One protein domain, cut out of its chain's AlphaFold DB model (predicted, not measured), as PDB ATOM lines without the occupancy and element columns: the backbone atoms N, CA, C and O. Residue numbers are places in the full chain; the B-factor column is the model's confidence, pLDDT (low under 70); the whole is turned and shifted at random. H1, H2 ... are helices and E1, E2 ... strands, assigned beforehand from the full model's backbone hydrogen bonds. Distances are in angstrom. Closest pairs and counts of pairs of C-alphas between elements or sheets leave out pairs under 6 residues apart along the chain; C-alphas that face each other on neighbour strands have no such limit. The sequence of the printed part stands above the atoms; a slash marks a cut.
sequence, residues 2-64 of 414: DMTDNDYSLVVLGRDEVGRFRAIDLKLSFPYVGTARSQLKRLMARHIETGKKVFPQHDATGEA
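This is residues 2 to 64 of the 414 residues of an uncharacterized protein of Burkholderia sp. Bp5365 (UniProt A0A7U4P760). A two-stranded hairpin, E1 and E2, has one helix, H1, packed lengthwise on it, and a tail without named elements, residues 50 to 64, lies at the end where the hairpin turns. The 63 printed residues run E1, E2, H1, with an antiparallel sheet ordered E1 - E2, and the class is mixed. The whole is loose, radius of gyration of the C-alphas 14.0 A, and flat, spanning 40 by 28 by 14 A.

Look first at E1, residues 8 to 15, and E2, residues 21 to 30, an antiparallel hairpin at 164 degrees; N 10 and O 27 are within hydrogen-bond range at 2.9 A, as are N 24 and O 12 at 2.9 A. E2 bends by 63 degrees at residue 24. Then find H1, residues 33 to 49: its closest C-alphas to E1 are Val 33 and Tyr 8, 6.0 A apart, and to E2 Ala 36 and Phe 30, 5.8 A apart. Every O i to N i+4 pair in H1 is within hydrogen-bond range.

Find C-alpha 8 at (113.669, 70.070, 89.670); E1 runs 23.6 A from there. E2 measures 23.3 A. H1 runs 24.3 A to C-alpha 49 at (89.645, 63.231, 93.575).

The farthest C-alphas, Tyr 32 and Gly 62, are 40.8 A apart. The printed part has no cut, both links are tight, and no printed residue is under 70 in pLDDT.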
ATOM      1  N   ASP A   2     116.004  72.037  85.849       82.06
ATOM      2  CA  ASP A   2     116.689  73.256  85.464       82.06
ATOM      3  C   ASP A   2     118.191  72.940  85.458       82.06
ATOM      4  O   ASP A   2     118.730  72.378  86.411       82.06
ATOM      5  N   MET A   3     118.842  73.187  84.326       85.31
ATOM      6  CA  MET A   3     120.267  72.896  84.145       85.31
ATOM      7  C   MET A   3     121.156  74.026  84.687       85.31
ATOM      8  O   MET A   3     122.372  73.861  84.751       85.31
ATOM      9  N   THR A   4     120.566  75.164  85.064       86.75
ATOM     10  CA  THR A   4     121.267  76.354  85.560       86.75
ATOM     11  C   THR A   4     121.595  76.220  87.041       86.75
ATOM     12  O   THR A   4     122.734  76.437  87.447       86.75
ATOM     13  N   ASP A   5     120.611  75.832  87.851       88.56
ATOM     14  CA  ASP A   5     120.733  75.684  89.306       88.56
ATOM     15  C   ASP A   5     120.641  74.223  89.784       88.56
ATOM     16  O   ASP A   5     120.767  73.947  90.979       88.56
ATOM     17  N   ASN A   6     120.522  73.276  88.846       89.44
ATOM     18  CA  ASN A   6     120.404  71.837  89.091       89.44
ATOM     19  C   ASN A   6     119.198  71.454  89.963       89.44
ATOM     20  O   ASN A   6     119.236  70.436  90.664       89.44
ATOM     21  N   ASP A   7     118.119  72.236  89.904       93.94
ATOM     22  CA  ASP A   7     116.875  71.926  90.588       93.94
ATOM     23  C   ASP A   7     115.867  71.158  89.707       93.94
ATOM     24  O   ASP A   7     116.028  70.921  88.498       93.94
ATOM     25  N   TYR A   8     114.799  70.687  90.345       94.25
ATOM     26  CA  TYR A   8     113.669  70.070  89.670       94.25
ATOM     27  C   TYR A   8     112.420  70.917  89.853       94.25
ATOM     28  O   TYR A   8     112.046  71.272  90.965       94.25
ATOM     29  N   SER A   9     111.705  71.116  88.754       94.81
ATOM     30  CA  SER A   9     110.373  71.708  88.721       94.81
ATOM     31  C   SER A   9     109.354  70.677  88.243       94.81
ATOM     32  O   SER A   9     109.694  69.735  87.520       94.81
ATOM     33  N   LEU A  10     108.101  70.832  88.663       94.69
ATOM     34  CA  LEU A  10     106.985  69.984  88.254       94.69
ATOM     35  C   LEU A  10     105.819  70.837  87.776       94.69
ATOM     36  O   LEU A  10     105.550  71.900  88.331       94.69
ATOM     37  N   VAL A  11     105.090  70.310  86.799       96.19
ATOM     38  CA  VAL A  11     103.844  70.881  86.295       96.19
ATOM     39  C   VAL A  11     102.792  69.779  86.217       96.19
ATOM     40  O   VAL A  11     103.082  68.663  85.783       96.19
ATOM     41  N   VAL A  12     101.571  70.082  86.652       96.44
ATOM     42  CA  VAL A  12     100.389  69.259  86.377       96.44
ATOM     43  C   VAL A  12      99.633  69.922  85.236       96.44
ATOM     44  O   VAL A  12      99.355  71.120  85.298       96.44
ATOM     45  N   LEU A  13      99.303  69.149  84.202       96.06
ATOM     46  CA  LEU A  13      98.526  69.625  83.061       96.06
ATOM     47  C   LEU A  13      97.080  69.130  83.151       96.06
ATOM     48  O   LEU A  13      96.833  67.971  83.481       96.06
ATOM     49  N   GLY A  14      96.135  70.007  82.826       95.25
ATOM     50  CA  GLY A  14      94.710  69.706  82.705       95.25
ATOM     51  C   GLY A  14      94.140  70.279  81.413       95.25
ATOM     52  O   GLY A  14      94.735  71.173  80.817       95.25
ATOM     53  N   ARG A  15      93.004  69.744  80.963       94.25
ATOM     54  CA  ARG A  15      92.273  70.261  79.798       94.25
ATOM     55  C   ARG A  15      91.552  71.552  80.184       94.25
ATOM     56  O   ARG A  15      90.847  71.548  81.190       94.25
ATOM     57  N   ASP A  16      91.696  72.610  79.403       93.56
ATOM     58  CA  ASP A  16      90.891  73.829  79.542       93.56
ATOM     59  C   ASP A  16      89.502  73.686  78.889       93.56
ATOM     60  O   ASP A  16      89.108  72.595  78.462       93.56
ATOM     61  N   GLU A  17      88.739  74.778  78.840       90.88
ATOM     62  CA  GLU A  17      87.385  74.853  78.279       90.88
ATOM     63  C   GLU A  17      87.286  74.469  76.792       90.88
ATOM     64  O   GLU A  17      86.238  73.993  76.360       90.88
ATOM     65  N   VAL A  18      88.377  74.586  76.029       89.94
ATOM     66  CA  VAL A  18      88.472  74.164  74.615       89.94
ATOM     67  C   VAL A  18      89.321  72.893  74.449       89.94
ATOM     68  O   VAL A  18      89.622  72.425  73.349       89.94
ATOM     69  N   GLY A  19      89.693  72.278  75.570       91.12
ATOM     70  CA  GLY A  19      90.423  71.029  75.645       91.12
ATOM     71  C   GLY A  19      91.926  71.140  75.396       91.12
ATOM     72  O   GLY A  19      92.561  70.108  75.203       91.12
ATOM     73  N   ARG A  20      92.546  72.318  75.399       91.69
ATOM     74  CA  ARG A  20      94.016  72.428  75.349       91.69
ATOM     75  C   ARG A  20      94.606  71.952  76.672       91.69
ATOM     76  O   ARG A  20      94.014  72.164  77.726       91.69
ATOM     77  N   PHE A  21      95.786  71.338  76.643       92.38
ATOM     78  CA  PHE A  21      96.523  71.086  77.882       92.38
ATOM     79  C   PHE A  21      97.127  72.392  78.407       92.38
ATOM     80  O   PHE A  21      97.872  73.071  77.701       92.38
ATOM     81  N   ARG A  22      96.802  72.736  79.654       93.25
ATOM     82  CA  ARG A  22      97.238  73.952  80.352       93.25
ATOM     83  C   ARG A  22      97.792  73.594  81.726       93.25
ATOM     84  O   ARG A  22      97.380  72.596  82.318       93.25
ATOM     85  N   ALA A  23      98.736  74.388  82.223       95.06
ATOM     86  CA  ALA A  23      99.282  74.213  83.566       95.06
ATOM     87  C   ALA A  23      98.214  74.546  84.616       95.06
ATOM     88  O   ALA A  23      97.726  75.669  84.667       95.06
ATOM     89  N   ILE A  24      97.858  73.565  85.447       95.94
ATOM     90  CA  ILE A  24      96.863  73.715  86.523       95.94
ATOM     91  C   ILE A  24      97.499  73.722  87.917       95.94
ATOM     92  O   ILE A  24      96.881  74.172  88.879       95.94
ATOM     93  N   ASP A  25      98.738  73.240  88.027       96.00
ATOM     94  CA  ASP A  25      99.590  73.409  89.201       96.00
ATOM     95  C   ASP A  25     101.054  73.446  88.744       96.00
ATOM     96  O   ASP A  25     101.443  72.738  87.810       96.00
ATOM     97  N   LEU A  26     101.859  74.274  89.403       95.75
ATOM     98  CA  LEU A  26     103.280  74.463  89.138       95.75
ATOM     99  C   LEU A  26     103.996  74.591  90.480       95.75
ATOM    100  O   LEU A  26     103.624  75.409  91.326       95.75
ATOM    101  N   LYS A  27     105.045  73.792  90.671       95.31
ATOM    102  CA  LYS A  27     105.955  73.918  91.812       95.31
ATOM    103  C   LYS A  27     107.387  73.865  91.302       95.31
ATOM    104  O   LYS A  27     107.720  73.001  90.491       95.31
ATOM    105  N   LEU A  28     108.205  74.786  91.787       94.75
ATOM    106  CA  LEU A  28     109.579  74.989  91.345       94.75
ATOM    107  C   LEU A  28     110.556  74.626  92.467       94.75
ATOM    108  O   LEU A  28     110.149  74.505  93.626       94.75
ATOM    109  N   SER A  29     111.828  74.473  92.115       94.06
ATOM    110  CA  SER A  29     112.941  74.430  93.064       94.06
ATOM    111  C   SER A  29     112.917  73.319  94.098       94.06
ATOM    112  O   SER A  29     113.152  73.517  95.291       94.06
ATOM    113  N   PHE A  30     112.690  72.094  93.626       95.44
ATOM    114  CA  PHE A  30     112.959  70.900  94.414       95.44
ATOM    115  C   PHE A  30     114.430  70.484  94.274       95.44
ATOM    116  O   PHE A  30     114.870  70.216  93.159       95.44
ATOM    117  N   PRO A  31     115.164  70.284  95.383       93.50
ATOM    118  CA  PRO A  31     116.571  69.875  95.330       93.50
ATOM    119  C   PRO A  31     116.766  68.428  94.850       93.50
ATOM    120  O   PRO A  31     117.854  68.045  94.437       93.50
ATOM    121  N   TYR A  32     115.720  67.595  94.916       94.50
ATOM    122  CA  TYR A  32     115.795  66.179  94.560       94.50
ATOM    123  C   TYR A  32     114.603  65.747  93.703       94.50
ATOM    124  O   TYR A  32     113.442  65.972  94.064       94.50
ATOM    125  N   VAL A  33     114.881  65.011  92.623       95.00
ATOM    126  CA  VAL A  33     113.860  64.468  91.708       95.00
ATOM    127  C   VAL A  33     112.834  63.581  92.418       95.00
ATOM    128  O   VAL A  33     111.658  63.576  92.054       95.00
ATOM    129  N   GLY A  34     113.251  62.841  93.451       96.12
ATOM    130  CA  GLY A  34     112.357  61.995  94.246       96.12
ATOM    131  C   GLY A  34     111.276  62.811  94.956       96.12
ATOM    132  O   GLY A  34     110.097  62.453  94.908       96.12
ATOM    133  N   THR A  35     111.661  63.952  95.531       95.88
ATOM    134  CA  THR A  35     110.744  64.888  96.191       95.88
ATOM    135  C   THR A  35     109.785  65.512  95.183       95.88
ATOM    136  O   THR A  35     108.572  65.481  95.405       95.88
ATOM    137  N   ALA A  36     110.300  65.979  94.040       95.94
ATOM    138  CA  ALA A  36     109.478  66.528  92.962       95.94
ATOM    139  C   ALA A  36     108.450  65.502  92.455       95.94
ATOM    140  O   ALA A  36     107.262  65.796  92.370       95.94
ATOM    141  N   ARG A  37     108.867  64.253  92.199       96.62
ATOM    142  CA  ARG A  37     107.976  63.166  91.749       96.62
ATOM    143  C   ARG A  37     106.925  62.794  92.790       96.62
ATOM    144  O   ARG A  37     105.768  62.580  92.434       96.62
ATOM    145  N   SER A  38     107.308  62.701  94.064       97.06
ATOM    146  CA  SER A  38     106.364  62.442  95.160       97.06
ATOM    147  C   SER A  38     105.304  63.538  95.234       97.06
ATOM    148  O   SER A  38     104.117  63.245  95.403       97.06
ATOM    149  N   GLN A  39     105.713  64.798  95.072       97.25
ATOM    150  CA  GLN A  39     104.768  65.900  95.103       97.25
ATOM    151  C   GLN A  39     103.891  65.967  93.849       97.25
ATOM    152  O   GLN A  39     102.684  66.162  93.959       97.25
ATOM    153  N   LEU A  40     104.450  65.701  92.667       97.19
ATOM    154  CA  LEU A  40     103.683  65.606  91.427       97.19
ATOM    155  C   LEU A  40     102.539  64.588  91.561       97.19
ATOM    156  O   LEU A  40     101.390  64.909  91.269       97.19
ATOM    157  N   LYS A  41     102.828  63.389  92.089       97.12
ATOM    158  CA  LYS A  41     101.817  62.341  92.318       97.12
ATOM    159  C   LYS A  41     100.709  62.788  93.273       97.12
ATOM    160  O   LYS A  41      99.542  62.514  93.012       97.12
ATOM    161  N   ARG A  42     101.056  63.486  94.360       96.94
ATOM    162  CA  ARG A  42     100.079  64.016  95.328       96.94
ATOM    163  C   ARG A  42      99.166  65.067  94.702       96.94
ATOM    164  O   ARG A  42      97.956  65.011  94.899       96.94
ATOM    165  N   LEU A  43      99.724  65.992  93.921       96.69
ATOM    166  CA  LEU A  43      98.937  67.006  93.214       96.69
ATOM    167  C   LEU A  43      98.002  66.368  92.181       96.69
ATOM    168  O   LEU A  43      96.822  66.707  92.148       96.69
ATOM    169  N   MET A  44      98.494  65.403  91.397       96.19
ATOM    170  CA  MET A  44      97.664  64.641  90.459       96.19
ATOM    171  C   MET A  44      96.513  63.921  91.171       96.19
ATOM    172  O   MET A  44      95.372  64.052  90.737       96.19
ATOM    173  N   ALA A  45      96.783  63.218  92.278       96.31
ATOM    174  CA  ALA A  45      95.756  62.529  93.062       96.31
ATOM    175  C   ALA A  45      94.671  63.499  93.555       96.31
ATOM    176  O   ALA A  45      93.488  63.257  93.332       96.31
ATOM    177  N   ARG A  46      95.074  64.654  94.101       95.88
ATOM    178  CA  ARG A  46      94.150  65.708  94.535       95.88
ATOM    179  C   ARG A  46      93.253  66.196  93.395       95.88
ATOM    180  O   ARG A  46      92.067  66.413  93.611       95.88
ATOM    181  N   HIS A  47      93.788  66.386  92.186       95.44
ATOM    182  CA  HIS A  47      92.968  66.781  91.035       95.44
ATOM    183  C   HIS A  47      92.021  65.659  90.587       95.44
ATOM    184  O   HIS A  47      90.857  65.942  90.304       95.44
ATOM    185  N   ILE A  48      92.476  64.400  90.587       93.88
ATOM    186  CA  ILE A  48      91.649  63.226  90.261       93.88
ATOM    187  C   ILE A  48      90.463  63.098  91.231       93.88
ATOM    188  O   ILE A  48      89.339  62.890  90.781       93.88
ATOM    189  N   GLU A  49      90.685  63.294  92.534       96.31
ATOM    190  CA  GLU A  49      89.645  63.231  93.575       96.31
ATOM    191  C   GLU A  49      88.506  64.236  93.356       96.31
ATOM    192  O   GLU A  49      87.364  63.962  93.718       96.31
ATOM    193  N   THR A  50      88.776  65.379  92.715       94.19
ATOM    194  CA  THR A  50      87.719  66.358  92.404       94.19
ATOM    195  C   THR A  50      86.739  65.885  91.329       94.19
ATOM    196  O   THR A  50      85.694  66.508  91.152       94.19
ATOM    197  N   GLY A  51      87.094  64.859  90.546       94.25
ATOM    198  CA  GLY A  51      86.331  64.406  89.378       94.25
ATOM    199  C   GLY A  51      86.274  65.408  88.215       94.25
ATOM    200  O   GLY A  51      85.673  65.111  87.180       94.25
ATOM    201  N   LYS A  52      86.892  66.591  88.349       94.12
ATOM    202  CA  LYS A  52      86.907  67.621  87.307       94.12
ATOM    203  C   LYS A  52      87.756  67.166  86.124       94.12
ATOM    204  O   LYS A  52      88.896  66.739  86.283       94.12
ATOM    205  N   LYS A  53      87.195  67.309  84.924       92.50
ATOM    206  CA  LYS A  53      87.879  67.034  83.650       92.50
ATOM    207  C   LYS A  53      88.257  68.300  82.882       92.50
ATOM    208  O   LYS A  53      89.071  68.216  81.972       92.50
ATOM    209  N   VAL A  54      87.668  69.435  83.257       94.44
ATOM    210  CA  VAL A  54      87.863  70.749  82.635       94.44
ATOM    211  C   VAL A  54      88.367  71.720  83.699       94.44
ATOM    212  O   VAL A  54      87.813  71.782  84.800       94.44
ATOM    213  N   PHE A  55      89.419  72.459  83.366       94.62
ATOM    214  CA  PHE A  55      90.138  73.389  84.229       94.62
ATOM    215  C   PHE A  55      90.210  74.759  83.547       94.62
ATOM    216  O   PHE A  55      91.202  75.045  82.870       94.62
ATOM    217  N   PRO A  56      89.160  75.588  83.701       92.12
ATOM    218  CA  PRO A  56      89.054  76.843  82.978       92.12
ATOM    219  C   PRO A  56      90.256  77.760  83.198       92.12
ATOM    220  O   PRO A  56      90.725  77.898  84.330       92.12
ATOM    221  N   GLN A  57      90.743  78.372  82.121       90.38
ATOM    222  CA  GLN A  57      91.793  79.398  82.175       90.38
ATOM    223  C   GLN A  57      91.235  80.808  81.981       90.38
ATOM    224  O   GLN A  57      91.894  81.777  82.355       90.38
ATOM    225  N   HIS A  58      90.006  80.915  81.458       87.50
ATOM    226  CA  HIS A  58      89.303  82.174  81.208       87.50
ATOM    227  C   HIS A  58      89.980  83.070  80.156       87.50
ATOM    228  O   HIS A  58      89.629  84.242  80.032       87.50
ATOM    229  N   ASP A  59      90.928  82.519  79.394       85.75
ATOM    230  CA  ASP A  59      91.596  83.151  78.254       85.75
ATOM    231  C   ASP A  59      91.242  82.471  76.920       85.75
ATOM    232  O   ASP A  59      91.706  82.907  75.863       85.75
ATOM    233  N   ALA A  60      90.431  81.406  76.937       78.12
ATOM    234  CA  ALA A  60      90.023  80.751  75.708       78.12
ATOM    235  C   ALA A  60      89.018  81.616  74.945       78.12
ATOM    236  O   ALA A  60      87.966  82.007  75.450       78.12
ATOM    237  N   THR A  61      89.344  81.871  73.685       71.25
ATOM    238  CA  THR A  61      88.450  82.485  72.711       71.25
ATOM    239  C   THR A  61      87.955  81.410  71.741       71.25
ATOM    240  O   THR A  61      88.751  80.644  71.193       71.25
ATOM    241  N   GLY A  62      86.634  81.343  71.539       70.62
ATOM    242  CA  GLY A  62      85.986  80.408  70.610       70.62
ATOM    243  C   GLY A  62      85.873  78.960  71.108       70.62
ATOM    244  O   GLY A  62      86.092  78.668  72.282       70.62
ATOM    245  N   GLU A  63      85.515  78.056  70.195       70.00
ATOM    246  CA  GLU A  63      85.471  76.606  70.417       70.00
ATOM    247  C   GLU A  63      86.626  75.921  69.671       70.00
ATOM    248  O   GLU A  63      87.091  76.407  68.637       70.00
ATOM    249  N   ALA A  64      87.094  74.774  70.172       73.31
ATOM    250  CA  ALA A  64      87.964  73.916  69.372       73.31
ATOM    251  C   ALA A  64      87.139  73.327  68.223       73.31
ATOM    252  O   ALA A  64      86.221  72.546  68.470       73.31
TER     253      ALA A  64